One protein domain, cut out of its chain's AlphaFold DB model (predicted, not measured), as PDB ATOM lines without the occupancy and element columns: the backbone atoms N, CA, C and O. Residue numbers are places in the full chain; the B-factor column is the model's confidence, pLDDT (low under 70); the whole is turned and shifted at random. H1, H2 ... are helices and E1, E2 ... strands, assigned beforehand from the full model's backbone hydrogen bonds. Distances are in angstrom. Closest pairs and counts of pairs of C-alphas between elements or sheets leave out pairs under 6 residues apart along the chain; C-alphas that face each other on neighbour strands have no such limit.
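This is residues 2 to 108 and 158 to 172 of the 257 residues of an uncharacterized protein of Lichenibacterium minor (UniProt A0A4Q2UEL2). Loops with little regular structure make most of this body, round a small parallel pair of strands, E1 and E2; H2 meets H3 and H4, while H1 is apart from these helices. The 122 printed residues, 31 in named elements, run H1 E1 H2 H3 E2 H4, class mixed; the whole is compact, radius of gyration of the C-alphas 14.8 A, spans 47 by 37 by 24 A.

After residues 2 to 18, find C-alpha 19 at (165.308, 206.888, 99.353), where H1 begins, running 10.2 A to residue 26. Next come E1, residues 33 to 37, 12.9 A; H2, 52 to 57; H3, 60 to 63; E2, 81 to 84, 10.2 A; and H4, 94 to 97, ending at (178.025, 192.972, 109.779).

E1 and E2 are parallel at 12 degrees; N 34 and O 81, 2.8 A apart, are within hydrogen-bond range. With H2 and H3 between them along the chain they form a strand-helix-strand unit, its crossover right-handed. H2 and H4 only just touch, with 3 pairs of C-alphas within 8 A, the closest Tyr 55 and Val 96, 6.5 A. H2 and H3 only just touch, with 3 such pairs, only at the corner, closest C-alphas Leu 57 and Ala 63, 4.9 A. Every O i to N i+4 pair is within range in H1, 1 of 2 in H2; H3 and H4 are too short.

Residues 109 to 157 are cut out, C-alphas 108 and 158 being 7.6 A apart. The links E1 to H2 and H3 to E2 are long. Residues 2 to 3, 44 to 47 and 158 to 172 have pLDDT under 70.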
ATOM      1  N   ARG A   2     170.397 206.295  90.509       46.81
ATOM      2  CA  ARG A   2     171.560 206.488  91.412       46.81
ATOM      3  C   ARG A   2     171.141 207.004  92.801       46.81
ATOM      4  O   ARG A   2     171.792 207.882  93.360       46.81
ATOM      5  N   ASP A   3     170.006 206.560  93.321       59.03
ATOM      6  CA  ASP A   3     169.447 207.181  94.522       59.03
ATOM      7  C   ASP A   3     170.023 206.484  95.768       59.03
ATOM      8  O   ASP A   3     169.651 205.358  96.086       59.03
ATOM      9  N   GLY A   4     170.967 207.142  96.449       77.56
ATOM     10  CA  GLY A   4     171.493 206.686  97.740       77.56
ATOM     11  C   GLY A   4     170.454 206.799  98.860       77.56
ATOM     12  O   GLY A   4     169.520 207.601  98.790       77.56
ATOM     13  N   LEU A   5     170.626 206.011  99.925       86.81
ATOM     14  CA  LEU A   5     169.706 205.998 101.071       86.81
ATOM     15  C   LEU A   5     169.581 207.371 101.758       86.81
ATOM     16  O   LEU A   5     168.475 207.749 102.134       86.81
ATOM     17  N   SER A   6     170.686 208.119 101.864       85.62
ATOM     18  CA  SER A   6     170.782 209.439 102.513       85.62
ATOM     19  C   SER A   6     170.672 210.633 101.553       85.62
ATOM     20  O   SER A   6     170.835 211.776 101.974       85.62
ATOM     21  N   GLY A   7     170.414 210.395 100.265       87.06
ATOM     22  CA  GLY A   7     170.289 211.462  99.272       87.06
ATOM     23  C   GLY A   7     171.625 212.114  98.928       87.06
ATOM     24  O   GLY A   7     172.681 211.492  98.979       87.06
ATOM     25  N   SER A   8     171.590 213.365  98.485       86.19
ATOM     26  CA  SER A   8     172.794 214.128  98.146       86.19
ATOM     27  C   SER A   8     172.622 215.579  98.543       86.19
ATOM     28  O   SER A   8     171.529 216.108  98.410       86.19
ATOM     29  N   HIS A   9     173.701 216.241  98.957       87.62
ATOM     30  CA  HIS A   9     173.644 217.648  99.350       87.62
ATOM     31  C   HIS A   9     173.074 218.549  98.230       87.62
ATOM     32  O   HIS A   9     173.481 218.371  97.075       87.62
ATOM     33  N   PRO A  10     172.207 219.544  98.526       87.12
ATOM     34  CA  PRO A  10     171.535 220.368  97.511       87.12
ATOM     35  C   PRO A  10     172.472 221.126  96.565       87.12
ATOM     36  O   PRO A  10     172.092 221.446  95.443       87.12
ATOM     37  N   SER A  11     173.714 221.386  96.985       88.00
ATOM     38  CA  SER A  11     174.731 222.022  96.134       88.00
ATOM     39  C   SER A  11     175.229 221.134  94.984       88.00
ATOM     40  O   SER A  11     175.920 221.624  94.088       88.00
ATOM     41  N   ARG A  12     174.918 219.829  94.980       83.25
ATOM     42  CA  ARG A  12     175.328 218.903  93.916       83.25
ATOM     43  C   ARG A  12     174.393 218.994  92.710       83.25
ATOM     44  O   ARG A  12     173.176 219.095  92.833       83.25
ATOM     45  N   ARG A  13     174.965 218.873  91.508       82.81
ATOM     46  CA  ARG A  13     174.192 218.781  90.259       82.81
ATOM     47  C   ARG A  13     173.291 217.541  90.316       82.81
ATOM     48  O   ARG A  13     173.798 216.437  90.492       82.81
ATOM     49  N   ASN A  14     171.984 217.732  90.125       85.19
ATOM     50  CA  ASN A  14     170.947 216.695  90.240       85.19
ATOM     51  C   ASN A  14     170.761 216.128  91.663       85.19
ATOM     52  O   ASN A  14     170.424 214.952  91.804       85.19
ATOM     53  N   ALA A  15     170.977 216.941  92.704       86.50
ATOM     54  CA  ALA A  15     170.672 216.561  94.082       86.50
ATOM     55  C   ALA A  15     169.196 216.167  94.251       86.50
ATOM     56  O   ALA A  15     168.300 216.777  93.662       86.50
ATOM     57  N   ARG A  16     168.955 215.125  95.049       88.62
ATOM     58  CA  ARG A  16     167.624 214.589  95.341       88.62
ATOM     59  C   ARG A  16     167.565 214.103  96.794       88.62
ATOM     60  O   ARG A  16     168.607 213.681  97.311       88.62
ATOM     61  N   PRO A  17     166.371 214.115  97.419       89.94
ATOM     62  CA  PRO A  17     166.149 213.449  98.697       89.94
ATOM     63  C   PRO A  17     166.546 211.975  98.633       89.94
ATOM     64  O   PRO A  17     166.419 211.332  97.585       89.94
ATOM     65  N   GLY A  18     167.000 211.445  99.762       89.62
ATOM     66  CA  GLY A  18     167.343 210.040  99.897       89.62
ATOM     67  C   GLY A  18     166.131 209.135  99.772       89.62
ATOM     68  O   GLY A  18     164.986 209.549  99.971       89.62
ATOM     69  N   LEU A  19     166.385 207.865  99.460       89.88
ATOM     70  CA  LEU A  19     165.308 206.888  99.353       89.88
ATOM     71  C   LEU A  19     164.536 206.750 100.673       89.88
ATOM     72  O   LEU A  19     163.313 206.724 100.636       89.88
ATOM     73  N   VAL A  20     165.230 206.744 101.819       90.62
ATOM     74  CA  VAL A  20     164.601 206.653 103.149       90.62
ATOM     75  C   VAL A  20     163.581 207.773 103.339       90.62
ATOM     76  O   VAL A  20     162.413 207.534 103.635       90.62
ATOM     77  N   ARG A  21     164.019 209.008 103.088       89.81
ATOM     78  CA  ARG A  21     163.192 210.208 103.175       89.81
ATOM     79  C   ARG A  21     161.993 210.130 102.239       89.81
ATOM     80  O   ARG A  21     160.866 210.379 102.656       89.81
ATOM     81  N   ARG A  22     162.240 209.783 100.974       90.38
ATOM     82  CA  ARG A  22     161.199 209.673  99.954       90.38
ATOM     83  C   ARG A  22     160.141 208.650 100.354       90.38
ATOM     84  O   ARG A  22     158.970 208.956 100.199       90.38
ATOM     85  N   THR A  23     160.539 207.509 100.914       89.50
ATOM     86  CA  THR A  23     159.606 206.485 101.397       89.50
ATOM     87  C   THR A  23     158.704 207.018 102.504       89.50
ATOM     88  O   THR A  23     157.499 206.823 102.425       89.50
ATOM     89  N   PHE A  24     159.225 207.758 103.485       86.50
ATOM     90  CA  PHE A  24     158.367 208.372 104.511       86.50
ATOM     91  C   PHE A  24     157.452 209.480 103.975       86.50
ATOM     92  O   PHE A  24     156.418 209.760 104.573       86.50
ATOM     93  N   LEU A  25     157.829 210.131 102.872       87.00
ATOM     94  CA  LEU A  25     156.992 211.143 102.224       87.00
ATOM     95  C   LEU A  25     155.917 210.529 101.318       87.00
ATOM     96  O   LEU A  25     154.859 211.132 101.155       87.00
ATOM     97  N   SER A  26     156.188 209.379 100.694       84.12
ATOM     98  CA  SER A  26     155.276 208.739  99.740       84.12
ATOM     99  C   SER A  26     154.364 207.696 100.376       84.12
ATOM    100  O   SER A  26     153.243 207.505  99.910       84.12
ATOM    101  N   GLU A  27     154.830 207.017 101.420       82.94
ATOM    102  CA  GLU A  27     154.114 205.917 102.054       82.94
ATOM    103  C   GLU A  27     153.393 206.362 103.328       82.94
ATOM    104  O   GLU A  27     153.849 207.223 104.074       82.94
ATOM    105  N   THR A  28     152.267 205.712 103.621       80.25
ATOM    106  CA  THR A  28     151.471 205.970 104.841       80.25
ATOM    107  C   THR A  28     151.862 205.073 106.021       80.25
ATOM    108  O   THR A  28     151.216 205.099 107.067       80.25
ATOM    109  N   THR A  29     152.908 204.261 105.858       77.06
ATOM    110  CA  THR A  29     153.329 203.250 106.834       77.06
ATOM    111  C   THR A  29     154.474 203.762 107.701       77.06
ATOM    112  O   THR A  29     155.489 204.224 107.191       77.06
ATOM    113  N   ALA A  30     154.336 203.602 109.020       75.75
ATOM    114  CA  ALA A  30     155.354 204.001 109.994       75.75
ATOM    115  C   ALA A  30     156.537 203.012 110.118       75.75
ATOM    116  O   ALA A  30     157.603 203.405 110.574       75.75
ATOM    117  N   ASN A  31     156.362 201.746 109.716       84.81
ATOM    118  CA  ASN A  31     157.410 200.711 109.682       84.81
ATOM    119  C   ASN A  31     157.564 200.160 108.253       84.81
ATOM    120  O   ASN A  31     156.959 199.137 107.917       84.81
ATOM    121  N   PRO A  32     158.283 200.864 107.367       87.50
ATOM    122  CA  PRO A  32     158.540 200.365 106.025       87.50
ATOM    123  C   PRO A  32     159.590 199.243 106.046       87.50
ATOM    124  O   PRO A  32     160.577 199.302 106.783       87.50
ATOM    125  N   LEU A  33     159.401 198.246 105.178       87.44
ATOM    126  CA  LEU A  33     160.374 197.186 104.915       87.44
ATOM    127  C   LEU A  33     161.226 197.548 103.694       87.44
ATOM    128  O   LEU A  33     160.706 197.730 102.589       87.44
ATOM    129  N   PHE A  34     162.539 197.607 103.890       88.00
ATOM    130  CA  PHE A  34     163.518 197.843 102.839       88.00
ATOM    131  C   PHE A  34     164.239 196.547 102.488       88.00
ATOM    132  O   PHE A  34     164.887 195.943 103.342       88.00
ATOM    133  N   LEU A  35     164.168 196.157 101.214       86.50
ATOM    134  CA  LEU A  35     164.989 195.087 100.658       86.50
ATOM    135  C   LEU A  35     166.177 195.692  99.907       86.50
ATOM    136  O   LEU A  35     165.988 196.430  98.939       86.50
ATOM    137  N   VAL A  36     167.388 195.356 100.342       86.44
ATOM    138  CA  VAL A  36     168.650 195.732  99.696       86.44
ATOM    139  C   VAL A  36     169.218 194.498  99.010       86.44
ATOM    140  O   VAL A  36     169.676 193.573  99.678       86.44
ATOM    141  N   ASP A  37     169.181 194.470  97.684       85.00
ATOM    142  CA  ASP A  37     169.753 193.371  96.906       85.00
ATOM    143  C   ASP A  37     171.218 193.646  96.540       85.00
ATOM    144  O   ASP A  37     171.580 194.787  96.243       85.00
ATOM    145  N   LYS A  38     172.044 192.593  96.523       84.50
ATOM    146  CA  LYS A  38     173.492 192.640  96.242       84.50
ATOM    147  C   LYS A  38     174.253 193.600  97.150       84.50
ATOM    148  O   LYS A  38     175.074 194.404  96.705       84.50
ATOM    149  N   ALA A  39     173.972 193.510  98.444       84.25
ATOM    150  CA  ALA A  39     174.632 194.305  99.472       84.25
ATOM    151  C   ALA A  39     176.166 194.136  99.477       84.25
ATOM    152  O   ALA A  39     176.874 195.058  99.873       84.25
ATOM    153  N   ASP A  40     176.659 192.982  99.034       85.94
ATOM    154  CA  ASP A  40     178.066 192.583  98.912       85.94
ATOM    155  C   ASP A  40     178.767 193.135  97.659       85.94
ATOM    156  O   ASP A  40     179.987 193.061  97.553       85.94
ATOM    157  N   LYS A  41     178.018 193.682  96.689       85.19
ATOM    158  CA  LYS A  41     178.556 194.143  95.396       85.19
ATOM    159  C   LYS A  41     178.130 195.584  95.116       85.19
ATOM    160  O   LYS A  41     177.309 195.823  94.223       85.19
ATOM    161  N   PRO A  42     178.646 196.560  95.886       80.44
ATOM    162  CA  PRO A  42     178.382 197.960  95.610       80.44
ATOM    163  C   PRO A  42     178.970 198.352  94.248       80.44
ATOM    164  O   PRO A  42     179.973 197.807  93.804       80.44
ATOM    165  N   SER A  43     178.334 199.305  93.568       76.50
ATOM    166  CA  SER A  43     178.804 199.790  92.265       76.50
ATOM    167  C   SER A  43     180.080 200.629  92.404       76.50
ATOM    168  O   SER A  43     180.118 201.567  93.193       76.50
ATOM    169  N   ASP A  44     181.075 200.416  91.549       67.56
ATOM    170  CA  ASP A  44     182.283 201.264  91.515       67.56
ATOM    171  C   ASP A  44     181.990 202.736  91.155       67.56
ATOM    172  O   ASP A  44     182.834 203.618  91.297       67.56
ATOM    173  N   ALA A  45     180.768 203.034  90.700       66.81
ATOM    174  CA  ALA A  45     180.319 204.391  90.418       66.81
ATOM    175  C   ALA A  45     180.056 205.236  91.681       66.81
ATOM    176  O   ALA A  45     179.786 206.439  91.559       66.81
ATOM    177  N   TRP A  46     180.093 204.646  92.882       65.19
ATOM    178  CA  TRP A  46     179.982 205.393  94.132       65.19
ATOM    179  C   TRP A  46     181.276 206.172  94.395       65.19
ATOM    180  O   TRP A  46     182.350 205.612  94.564       65.19
ATOM    181  N   ARG A  47     181.168 207.503  94.439       67.81
ATOM    182  CA  ARG A  47     182.288 208.389  94.810       67.81
ATOM    183  C   ARG A  47     182.585 208.400  96.312       67.81
ATOM    184  O   ARG A  47     183.618 208.917  96.717       67.81
ATOM    185  N   GLU A  48     181.655 207.901  97.114       75.62
ATOM    186  CA  GLU A  48     181.699 207.865  98.577       75.62
ATOM    187  C   GLU A  48     181.390 206.451  99.055       75.62
ATOM    188  O   GLU A  48     180.872 205.645  98.283       75.62
ATOM    189  N   ASP A  49     181.670 206.176 100.330       84.31
ATOM    190  CA  ASP A  49     181.345 204.897 100.957       84.31
ATOM    191  C   ASP A  49     179.838 204.582 100.807       84.31
ATOM    192  O   ASP A  49     179.001 205.269 101.410       84.31
ATOM    193  N   PRO A  50     179.467 203.543 100.033       85.31
ATOM    194  CA  PRO A  50     178.073 203.164  99.813       85.31
ATOM    195  C   PRO A  50     177.404 202.645 101.090       85.31
ATOM    196  O   PRO A  50     176.173 202.605 101.163       85.31
ATOM    197  N   TYR A  51     178.191 202.259 102.098       88.19
ATOM    198  CA  TYR A  51     177.696 201.758 103.369       88.19
ATOM    199  C   TYR A  51     177.469 202.847 104.416       88.19
ATOM    200  O   TYR A  51     176.792 202.582 105.409       88.19
ATOM    201  N   ARG A  52     177.940 204.081 104.172       88.44
ATOM    202  CA  ARG A  52     177.827 205.223 105.096       88.44
ATOM    203  C   ARG A  52     176.436 205.379 105.727       88.44
ATOM    204  O   ARG A  52     176.372 205.550 106.943       88.44
ATOM    205  N   PRO A  53     175.317 205.288 104.979       89.12
ATOM    206  CA  PRO A  53     173.991 205.428 105.579       89.12
ATOM    207  C   PRO A  53     173.657 204.310 106.576       89.12
ATOM    208  O   PRO A  53     172.978 204.557 107.571       89.12
ATOM    209  N   PHE A  54     174.141 203.087 106.345       90.75
ATOM    210  CA  PHE A  54     173.851 201.938 107.206       90.75
ATOM    211  C   PHE A  54     174.491 202.053 108.589       90.75
ATOM    212  O   PHE A  54     173.934 201.509 109.538       90.75
ATOM    213  N   TYR A  55     175.599 202.784 108.735       90.75
ATOM    214  CA  TYR A  55     176.231 202.979 110.045       90.75
ATOM    215  C   TYR A  55     175.302 203.673 111.048       90.75
ATOM    216  O   TYR A  55     175.374 203.387 112.237       90.75
ATOM    217  N   SER A  56     174.413 204.548 110.568       89.50
ATOM    218  CA  SER A  56     173.403 205.208 111.401       89.50
ATOM    219  C   SER A  56     172.042 204.515 111.347       89.50
ATOM    220  O   SER A  56     171.333 204.498 112.343       89.50
ATOM    221  N   LEU A  57     171.661 203.950 110.198       91.50
ATOM    222  CA  LEU A  57     170.317 203.399 109.987       91.50
ATOM    223  C   LEU A  57     170.090 202.006 110.585       91.50
ATOM    224  O   LEU A  57     168.938 201.638 110.801       91.50
ATOM    225  N   LEU A  58     171.147 201.219 110.803       90.38
ATOM    226  CA  LEU A  58     171.020 199.862 111.353       90.38
ATOM    227  C   LEU A  58     170.934 199.828 112.885       90.38
ATOM    228  O   LEU A  58     170.642 198.778 113.444       90.38
ATOM    229  N   GLU A  59     171.178 200.953 113.553       86.88
ATOM    230  CA  GLU A  59     171.138 201.077 115.011       86.88
ATOM    231  C   GLU A  59     169.945 201.965 115.407       86.88
ATOM    232  O   GLU A  59     169.950 203.150 115.062       86.88
ATOM    233  N   PRO A  60     168.899 201.433 116.072       82.88
ATOM    234  CA  PRO A  60     167.658 202.160 116.341       82.88
ATOM    235  C   PRO A  60     167.861 203.484 117.074       82.88
ATOM    236  O   PRO A  60     167.190 204.467 116.762       82.88
ATOM    237  N   GLU A  61     168.793 203.527 118.023       87.94
ATOM    238  CA  GLU A  61     169.143 204.707 118.812       87.94
ATOM    239  C   GLU A  61     169.621 205.844 117.907       87.94
ATOM    240  O   GLU A  61     169.156 206.979 118.036       87.94
ATOM    241  N   ASN A  62     170.484 205.519 116.943       88.44
ATOM    242  CA  ASN A  62     170.995 206.465 115.956       88.44
ATOM    243  C   ASN A  62     169.932 206.793 114.898       88.44
ATOM    244  O   ASN A  62     169.793 207.943 114.473       88.44
ATOM    245  N   ALA A  63     169.135 205.802 114.500       91.56
ATOM    246  CA  ALA A  63     168.108 205.947 113.482       91.56
ATOM    247  C   ALA A  63     166.934 206.844 113.923       91.56
ATOM    248  O   ALA A  63     166.290 207.440 113.061       91.56
ATOM    249  N   ARG A  64     166.676 207.022 115.233       92.25
ATOM    250  CA  ARG A  64     165.652 207.961 115.756       92.25
ATOM    251  C   ARG A  64     165.877 209.419 115.351       92.25
ATOM    252  O   ARG A  64     164.930 210.200 115.331       92.25
ATOM    253  N   ALA A  65     167.121 209.788 115.064       92.44
ATOM    254  CA  ALA A  65     167.506 211.136 114.664       92.44
ATOM    255  C   ALA A  65     168.329 211.111 113.370       92.44
ATOM    256  O   ALA A  65     169.294 211.860 113.220       92.44
ATOM    257  N   PHE A  66     167.960 210.242 112.425       92.50
ATOM    258  CA  PHE A  66     168.667 210.118 111.157       92.50
ATOM    259  C   PHE A  66     168.569 211.418 110.348       92.50
ATOM    260  O   PHE A  66     167.474 211.890 110.043       92.50
ATOM    261  N   VAL A  67     169.715 211.983 109.968       91.06
ATOM    262  CA  VAL A  67     169.798 213.196 109.144       91.06
ATOM    263  C   VAL A  67     170.270 212.815 107.747       91.06
ATOM    264  O   VAL A  67     171.355 212.263 107.576       91.06
ATOM    265  N   GLU A  68     169.458 213.123 106.737       89.38
ATOM    266  CA  GLU A  68     169.869 212.973 105.340       89.38
ATOM    267  C   GLU A  68     170.685 214.178 104.850       89.38
ATOM    268  O   GLU A  68     170.514 215.301 105.331       89.38
ATOM    269  N   ASP A  69     171.511 213.965 103.824       88.19
ATOM    270  CA  ASP A  69     172.395 215.006 103.290       88.19
ATOM    271  C   ASP A  69     171.620 216.081 102.494       88.19
ATOM    272  O   ASP A  69     172.139 217.176 102.293       88.19
ATOM    273  N   PHE A  70     170.399 215.789 102.016       89.00
ATOM    274  CA  PHE A  70     169.616 216.714 101.182       89.00
ATOM    275  C   PHE A  70     168.902 217.803 102.004       89.00
ATOM    276  O   PHE A  70     169.144 218.984 101.778       89.00
ATOM    277  N   LEU A  71     168.034 217.440 102.956       86.38
ATOM    278  CA  LEU A  71     167.273 218.422 103.747       86.38
ATOM    279  C   LEU A  71     167.940 218.840 105.067       86.38
ATOM    280  O   LEU A  71     167.590 219.890 105.600       86.38
ATOM    281  N   GLY A  72     168.869 218.046 105.607       85.94
ATOM    282  CA  GLY A  72     169.669 218.439 106.774       85.94
ATOM    283  C   GLY A  72     168.927 218.517 108.115       85.94
ATOM    284  O   GLY A  72     169.446 219.119 109.050       85.94
ATOM    285  N   PHE A  73     167.739 217.918 108.244       90.00
ATOM    286  CA  PHE A  73     167.026 217.821 109.523       90.00
ATOM    287  C   PHE A  73     166.667 216.376 109.880       90.00
ATOM    288  O   PHE A  73     166.452 215.569 108.966       90.00
ATOM    289  N   PRO A  74     166.608 216.044 111.186       92.38
ATOM    290  CA  PRO A  74     166.437 214.673 111.642       92.38
ATOM    291  C   PRO A  74     165.038 214.131 111.337       92.38
ATOM    292  O   PRO A  74     164.043 214.857 111.400       92.38
ATOM    293  N   ILE A  75     164.978 212.835 111.040       90.56
ATOM    294  CA  ILE A  75     163.757 212.033 110.942       90.56
ATOM    295  C   ILE A  75     163.885 210.784 111.820       90.56
ATOM    296  O   ILE A  75     164.983 210.251 111.984       90.56
ATOM    297  N   ASP A  76     162.760 210.300 112.349       90.56
ATOM    298  CA  ASP A  76     162.727 209.021 113.060       90.56
ATOM    299  C   ASP A  76     162.628 207.865 112.058       90.56
ATOM    300  O   ASP A  76     161.559 207.545 111.538       90.56
ATOM    301  N   ALA A  77     163.777 207.255 111.775       90.62
ATOM    302  CA  ALA A  77     163.931 206.073 110.938       90.62
ATOM    303  C   ALA A  77     164.118 204.784 111.766       90.62
ATOM    304  O   ALA A  77     164.418 203.732 111.205       90.62
ATOM    305  N   SER A  78     163.932 204.830 113.091       88.69
ATOM    306  CA  SER A  78     164.200 203.690 113.990       88.69
ATOM    307  C   SER A  78     163.264 202.501 113.799       88.69
ATOM    308  O   SER A  78     163.546 201.398 114.255       88.69
ATOM    309  N   ARG A  79     162.137 202.726 113.119       87.31
ATOM    310  CA  ARG A  79     161.122 201.710 112.831       87.31
ATOM    311  C   ARG A  79     161.293 201.048 111.470       87.31
ATOM    312  O   ARG A  79     160.432 200.263 111.106       87.31
ATOM    313  N   ILE A  80     162.344 201.356 110.712       87.31
ATOM    314  CA  ILE A  80     162.590 200.694 109.427       87.31
ATOM    315  C   ILE A  80     163.016 199.244 109.660       87.31
ATOM    316  O   ILE A  80     163.936 198.969 110.430       87.31
ATOM    317  N   SER A  81     162.394 198.323 108.927       86.94
ATOM    318  CA  SER A  81     162.827 196.928 108.859       86.94
ATOM    319  C   SER A  81     163.741 196.719 107.645       86.94
ATOM    320  O   SER A  81     163.424 197.173 106.545       86.94
ATOM    321  N   TRP A  82     164.864 196.016 107.818       85.69
ATOM    322  CA  TRP A  82     165.909 195.884 106.793       85.69
ATOM    323  C   TRP A  82     166.186 194.434 106.418       85.69
ATOM    324  O   TRP A  82     166.748 193.712 107.223       85.69
ATOM    325  N   VAL A  83     165.939 194.042 105.168       86.44
ATOM    326  CA  VAL A  83     166.379 192.751 104.612       86.44
ATOM    327  C   VAL A  83     167.484 193.004 103.595       86.44
ATOM    328  O   VAL A  83     167.347 193.877 102.737       86.44
ATOM    329  N   ARG A  84     168.590 192.257 103.665       84.56
ATOM    330  CA  ARG A  84     169.754 192.483 102.798       84.56
ATOM    331  C   ARG A  84     170.253 191.196 102.159       84.56
ATOM    332  O   ARG A  84     170.953 190.433 102.802       84.56
ATOM    333  N   ALA A  85     169.985 190.997 100.875       81.88
ATOM    334  CA  ALA A  85     170.532 189.861 100.143       81.88
ATOM    335  C   ALA A  85     171.964 190.155  99.661       81.88
ATOM    336  O   ALA A  85     172.252 191.250  99.172       81.88
ATOM    337  N   GLY A  86     172.855 189.174  99.772       84.50
ATOM    338  CA  GLY A  86     174.233 189.273  99.300       84.50
ATOM    339  C   GLY A  86     174.913 187.915  99.365       84.50
ATOM    340  O   GLY A  86     174.686 187.173 100.311       84.50
ATOM    341  N   ASN A  87     175.719 187.583  98.362       83.12
ATOM    342  CA  ASN A  87     176.251 186.226  98.212       83.12
ATOM    343  C   ASN A  87     177.494 185.982  99.068       83.12
ATOM    344  O   ASN A  87     177.776 184.846  99.421       83.12
ATOM    345  N   GLU A  88     178.252 187.035  99.356       85.50
ATOM    346  CA  GLU A  88     179.514 186.959 100.089       85.50
ATOM    347  C   GLU A  88     179.440 187.935 101.268       85.50
ATOM    348  O   GLU A  88     179.671 189.138 101.122       85.50
ATOM    349  N   VAL A  89     179.054 187.434 102.445       85.75
ATOM    350  CA  VAL A  89     178.843 188.276 103.637       85.75
ATOM    351  C   VAL A  89     180.158 188.910 104.094       85.75
ATOM    352  O   VAL A  89     180.172 190.028 104.590       85.75
ATOM    353  N   GLU A  90     181.275 188.228 103.852       86.00
ATOM    354  CA  GLU A  90     182.627 188.646 104.209       86.00
ATOM    355  C   GLU A  90     183.089 189.904 103.443       86.00
ATOM    356  O   GLU A  90     184.048 190.549 103.861       86.00
ATOM    357  N   LEU A  91     182.402 190.288 102.355       87.56
ATOM    358  CA  LEU A  91     182.654 191.541 101.629       87.56
ATOM    359  C   LEU A  91     182.005 192.767 102.288       87.56
ATOM    360  O   LEU A  91     182.311 193.902 101.916       87.56
ATOM    361  N   LEU A  92     181.098 192.572 103.247       88.69
ATOM    362  CA  LEU A  92     180.479 193.681 103.963       88.69
ATOM    363  C   LEU A  92     181.441 194.256 105.018       88.69
ATOM    364  O   LEU A  92     182.160 193.505 105.679       88.69
ATOM    365  N   PRO A  93     181.430 195.582 105.257       91.06
ATOM    366  CA  PRO A  93     182.210 196.173 106.338       91.06
ATOM    367  C   PRO A  93     181.813 195.604 107.705       91.06
ATOM    368  O   PRO A  93     180.621 195.487 108.000       91.06
ATOM    369  N   ALA A  94     182.793 195.351 108.577       90.81
ATOM    370  CA  ALA A  94     182.552 194.850 109.936       90.81
ATOM    371  C   ALA A  94     181.496 195.662 110.724       90.81
ATOM    372  O   ALA A  94     180.571 195.050 111.250       90.81
ATOM    373  N   PRO A  95     181.491 197.018 110.702       89.38
ATOM    374  CA  PRO A  95     180.462 197.788 111.407       89.38
ATOM    375  C   PRO A  95     179.036 197.519 110.910       89.38
ATOM    376  O   PRO A  95     178.074 197.692 111.653       89.38
ATOM    377  N   VAL A  96     178.876 197.148 109.640       90.25
ATOM    378  CA  VAL A  96     177.577 196.729 109.113       90.25
ATOM    379  C   VAL A  96     177.271 195.323 109.606       90.25
ATOM    380  O   VAL A  96     176.200 195.120 110.161       90.25
ATOM    381  N   LEU A  97     178.200 194.382 109.424       89.44
ATOM    382  CA  LEU A  97     178.025 192.972 109.779       89.44
ATOM    383  C   LEU A  97     177.632 192.760 111.237       89.44
ATOM    384  O   LEU A  97     176.695 192.011 111.495       89.44
ATOM    385  N   ASP A  98     178.276 193.469 112.162       88.06
ATOM    386  CA  ASP A  98     178.026 193.346 113.603       88.06
ATOM    387  C   ASP A  98     176.584 193.720 113.997       88.06
ATOM    388  O   ASP A  98     176.107 193.343 115.065       88.06
ATOM    389  N   ARG A  99     175.873 194.451 113.129       87.25
ATOM    390  CA  ARG A  99     174.482 194.889 113.319       87.25
ATOM    391  C   ARG A  99     173.468 194.033 112.550       87.25
ATOM    392  O   ARG A  99     172.277 194.339 112.560       87.25
ATOM    393  N   LEU A 100     173.913 192.993 111.840       85.25
ATOM    394  CA  LEU A 100     173.063 192.125 111.027       85.25
ATOM    395  C   LEU A 100     172.931 190.730 111.656       85.25
ATOM    396  O   LEU A 100     173.913 190.113 112.054       85.25
ATOM    397  N   SER A 101     171.712 190.186 111.662       85.25
ATOM    398  CA  SER A 101     171.487 188.752 111.885       85.25
ATOM    399  C   SER A 101     171.685 187.988 110.577       85.25
ATOM    400  O   SER A 101     170.997 188.246 109.591       85.25
ATOM    401  N   ILE A 102     172.646 187.066 110.537       84.50
ATOM    402  CA  ILE A 102     173.020 186.382 109.296       84.50
ATOM    403  C   ILE A 102     172.229 185.081 109.152       84.50
ATOM    404  O   ILE A 102     172.486 184.098 109.845       84.50
ATOM    405  N   LEU A 103     171.310 185.055 108.184       86.19
ATOM    406  CA  LEU A 103     170.679 183.828 107.697       86.19
ATOM    407  C   LEU A 103     171.468 183.289 106.493       86.19
ATOM    408  O   LEU A 103     171.521 183.939 105.451       86.19
ATOM    409  N   ARG A 104     172.061 182.097 106.608       81.94
ATOM    410  CA  ARG A 104     172.709 181.423 105.468       81.94
ATOM    411  C   ARG A 104     171.705 180.518 104.766       81.94
ATOM    412  O   ARG A 104     171.060 179.694 105.412       81.94
ATOM    413  N   VAL A 105     171.580 180.664 103.449       81.12
ATOM    414  CA  VAL A 105     170.648 179.871 102.637       81.12
ATOM    415  C   VAL A 105     171.457 178.987 101.706       81.12
ATOM    416  O   VAL A 105     172.058 179.450 100.742       81.12
ATOM    417  N   SER A 106     171.467 177.690 102.005       79.06
ATOM    418  CA  SER A 106     172.199 176.706 101.216       79.06
ATOM    419  C   SER A 106     171.621 176.557  99.811       79.06
ATOM    420  O   SER A 106     170.419 176.715  99.583       79.06
ATOM    421  N   SER A 107     172.472 176.165  98.863       78.88
ATOM    422  CA  SER A 107     172.023 175.751  97.536       78.88
ATOM    423  C   SER A 107     171.012 174.609  97.630       78.88
ATOM    424  O   SER A 107     171.231 173.649  98.370       78.88
ATOM    425  N   MET A 108     169.951 174.694  96.834       77.44
ATOM    426  CA  MET A 108     168.978 173.615  96.706       77.44
ATOM    427  C   MET A 108     169.581 172.423  95.965       77.44
ATOM    428  O   MET A 108     170.330 172.588  94.997       77.44
ATOM    429  N   SER A 158     173.233 179.335  94.267       32.22
ATOM    430  CA  SER A 158     173.591 179.592  95.672       32.22
ATOM    431  C   SER A 158     173.500 181.068  96.057       32.22
ATOM    432  O   SER A 158     174.505 181.777  96.070       32.22
ATOM    433  N   VAL A 159     172.278 181.541  96.283       31.78
ATOM    434  CA  VAL A 159     172.095 182.878  96.827       31.78
ATOM    435  C   VAL A 159     172.168 182.692  98.328       31.78
ATOM    436  O   VAL A 159     171.212 182.194  98.920       31.78
ATOM    437  N   ASP A 160     173.292 183.068  98.930       28.81
ATOM    438  CA  ASP A 160     173.299 183.341 100.360       28.81
ATOM    439  C   ASP A 160     172.312 184.498 100.569       28.81
ATOM    440  O   ASP A 160     172.521 185.648 100.191       28.81
ATOM    441  N   ARG A 161     171.106 184.175 101.030       37.78
ATOM    442  CA  ARG A 161     170.079 185.181 101.294       37.78
ATOM    443  C   ARG A 161     170.151 185.516 102.760       37.78
ATOM    444  O   ARG A 161     169.461 184.911 103.570       37.78
ATOM    445  N   THR A 162     170.973 186.506 103.069       33.47
ATOM    446  CA  THR A 162     170.976 187.103 104.397       33.47
ATOM    447  C   THR A 162     169.629 187.807 104.610       33.47
ATOM    448  O   THR A 162     169.251 188.751 103.919       33.47
ATOM    449  N   VAL A 163     168.824 187.286 105.528       35.00
ATOM    450  CA  VAL A 163     167.590 187.932 105.975       35.00
ATOM    451  C   VAL A 163     167.886 188.501 107.341       35.00
ATOM    452  O   VAL A 163     168.236 187.757 108.250       35.00
ATOM    453  N   VAL A 164     167.775 189.818 107.462       40.06
ATOM    454  CA  VAL A 164     168.017 190.523 108.713       40.06
ATOM    455  C   VAL A 164     166.689 191.091 109.190       40.06
ATOM    456  O   VAL A 164     165.851 191.532 108.410       40.06
ATOM    457  N   SER A 165     166.493 191.058 110.494       40.25
ATOM    458  CA  SER A 165     165.626 191.971 111.219       40.25
ATOM    459  C   SER A 165     166.336 192.305 112.531       40.25
ATOM    460  O   SER A 165     167.168 191.530 113.009       40.25
ATOM    461  N   HIS A 166     166.079 193.498 113.066       39.62
ATOM    462  CA  HIS A 166     166.679 193.954 114.319       39.62
ATOM    463  C   HIS A 166     166.141 193.134 115.519       39.62
ATOM    464  O   HIS A 166     164.937 192.860 115.540       39.62
ATOM    465  N   PRO A 167     166.970 192.785 116.525       37.22
ATOM    466  CA  PRO A 167     166.578 191.955 117.676       37.22
ATOM    467  C   PRO A 167     165.500 192.560 118.602       37.22
ATOM    468  O   PRO A 167     164.723 191.812 119.177       37.22
ATOM    469  N   ASP A 168     165.399 193.891 118.717       37.84
ATOM    470  CA  ASP A 168     164.418 194.565 119.604       37.84
ATOM    471  C   ASP A 168     163.086 194.964 118.944       37.84
ATOM    472  O   ASP A 168     162.290 195.727 119.504       37.84
ATOM    473  N   MET A 169     162.802 194.465 117.740       38.12
ATOM    474  CA  MET A 169     161.431 194.531 117.242       38.12
ATOM    475  C   MET A 169     160.578 193.577 118.082       38.12
ATOM    476  O   MET A 169     160.981 192.425 118.239       38.12
ATOM    477  N   PRO A 170     159.402 193.985 118.606       30.31
ATOM    478  CA  PRO A 170     158.470 193.013 119.149       30.31
ATOM    479  C   PRO A 170     158.197 191.998 118.041       30.31
ATOM    480  O   PRO A 170     157.574 192.317 117.026       30.31
ATOM    481  N   HIS A 171     158.737 190.792 118.212       33.50
ATOM    482  CA  HIS A 171     158.416 189.654 117.382       33.50
ATOM    483  C   HIS A 171     156.924 189.403 117.593       33.50
ATOM    484  O   HIS A 171     156.523 188.732 118.541       33.50
ATOM    485  N   HIS A 172     156.072 189.947 116.727       29.33
ATOM    486  CA  HIS A 172     154.874 189.194 116.418       29.33
ATOM    487  C   HIS A 172     155.398 187.906 115.788       29.33
ATOM    488  O   HIS A 172     156.137 188.001 114.803       29.33
TER     489      HIS A 172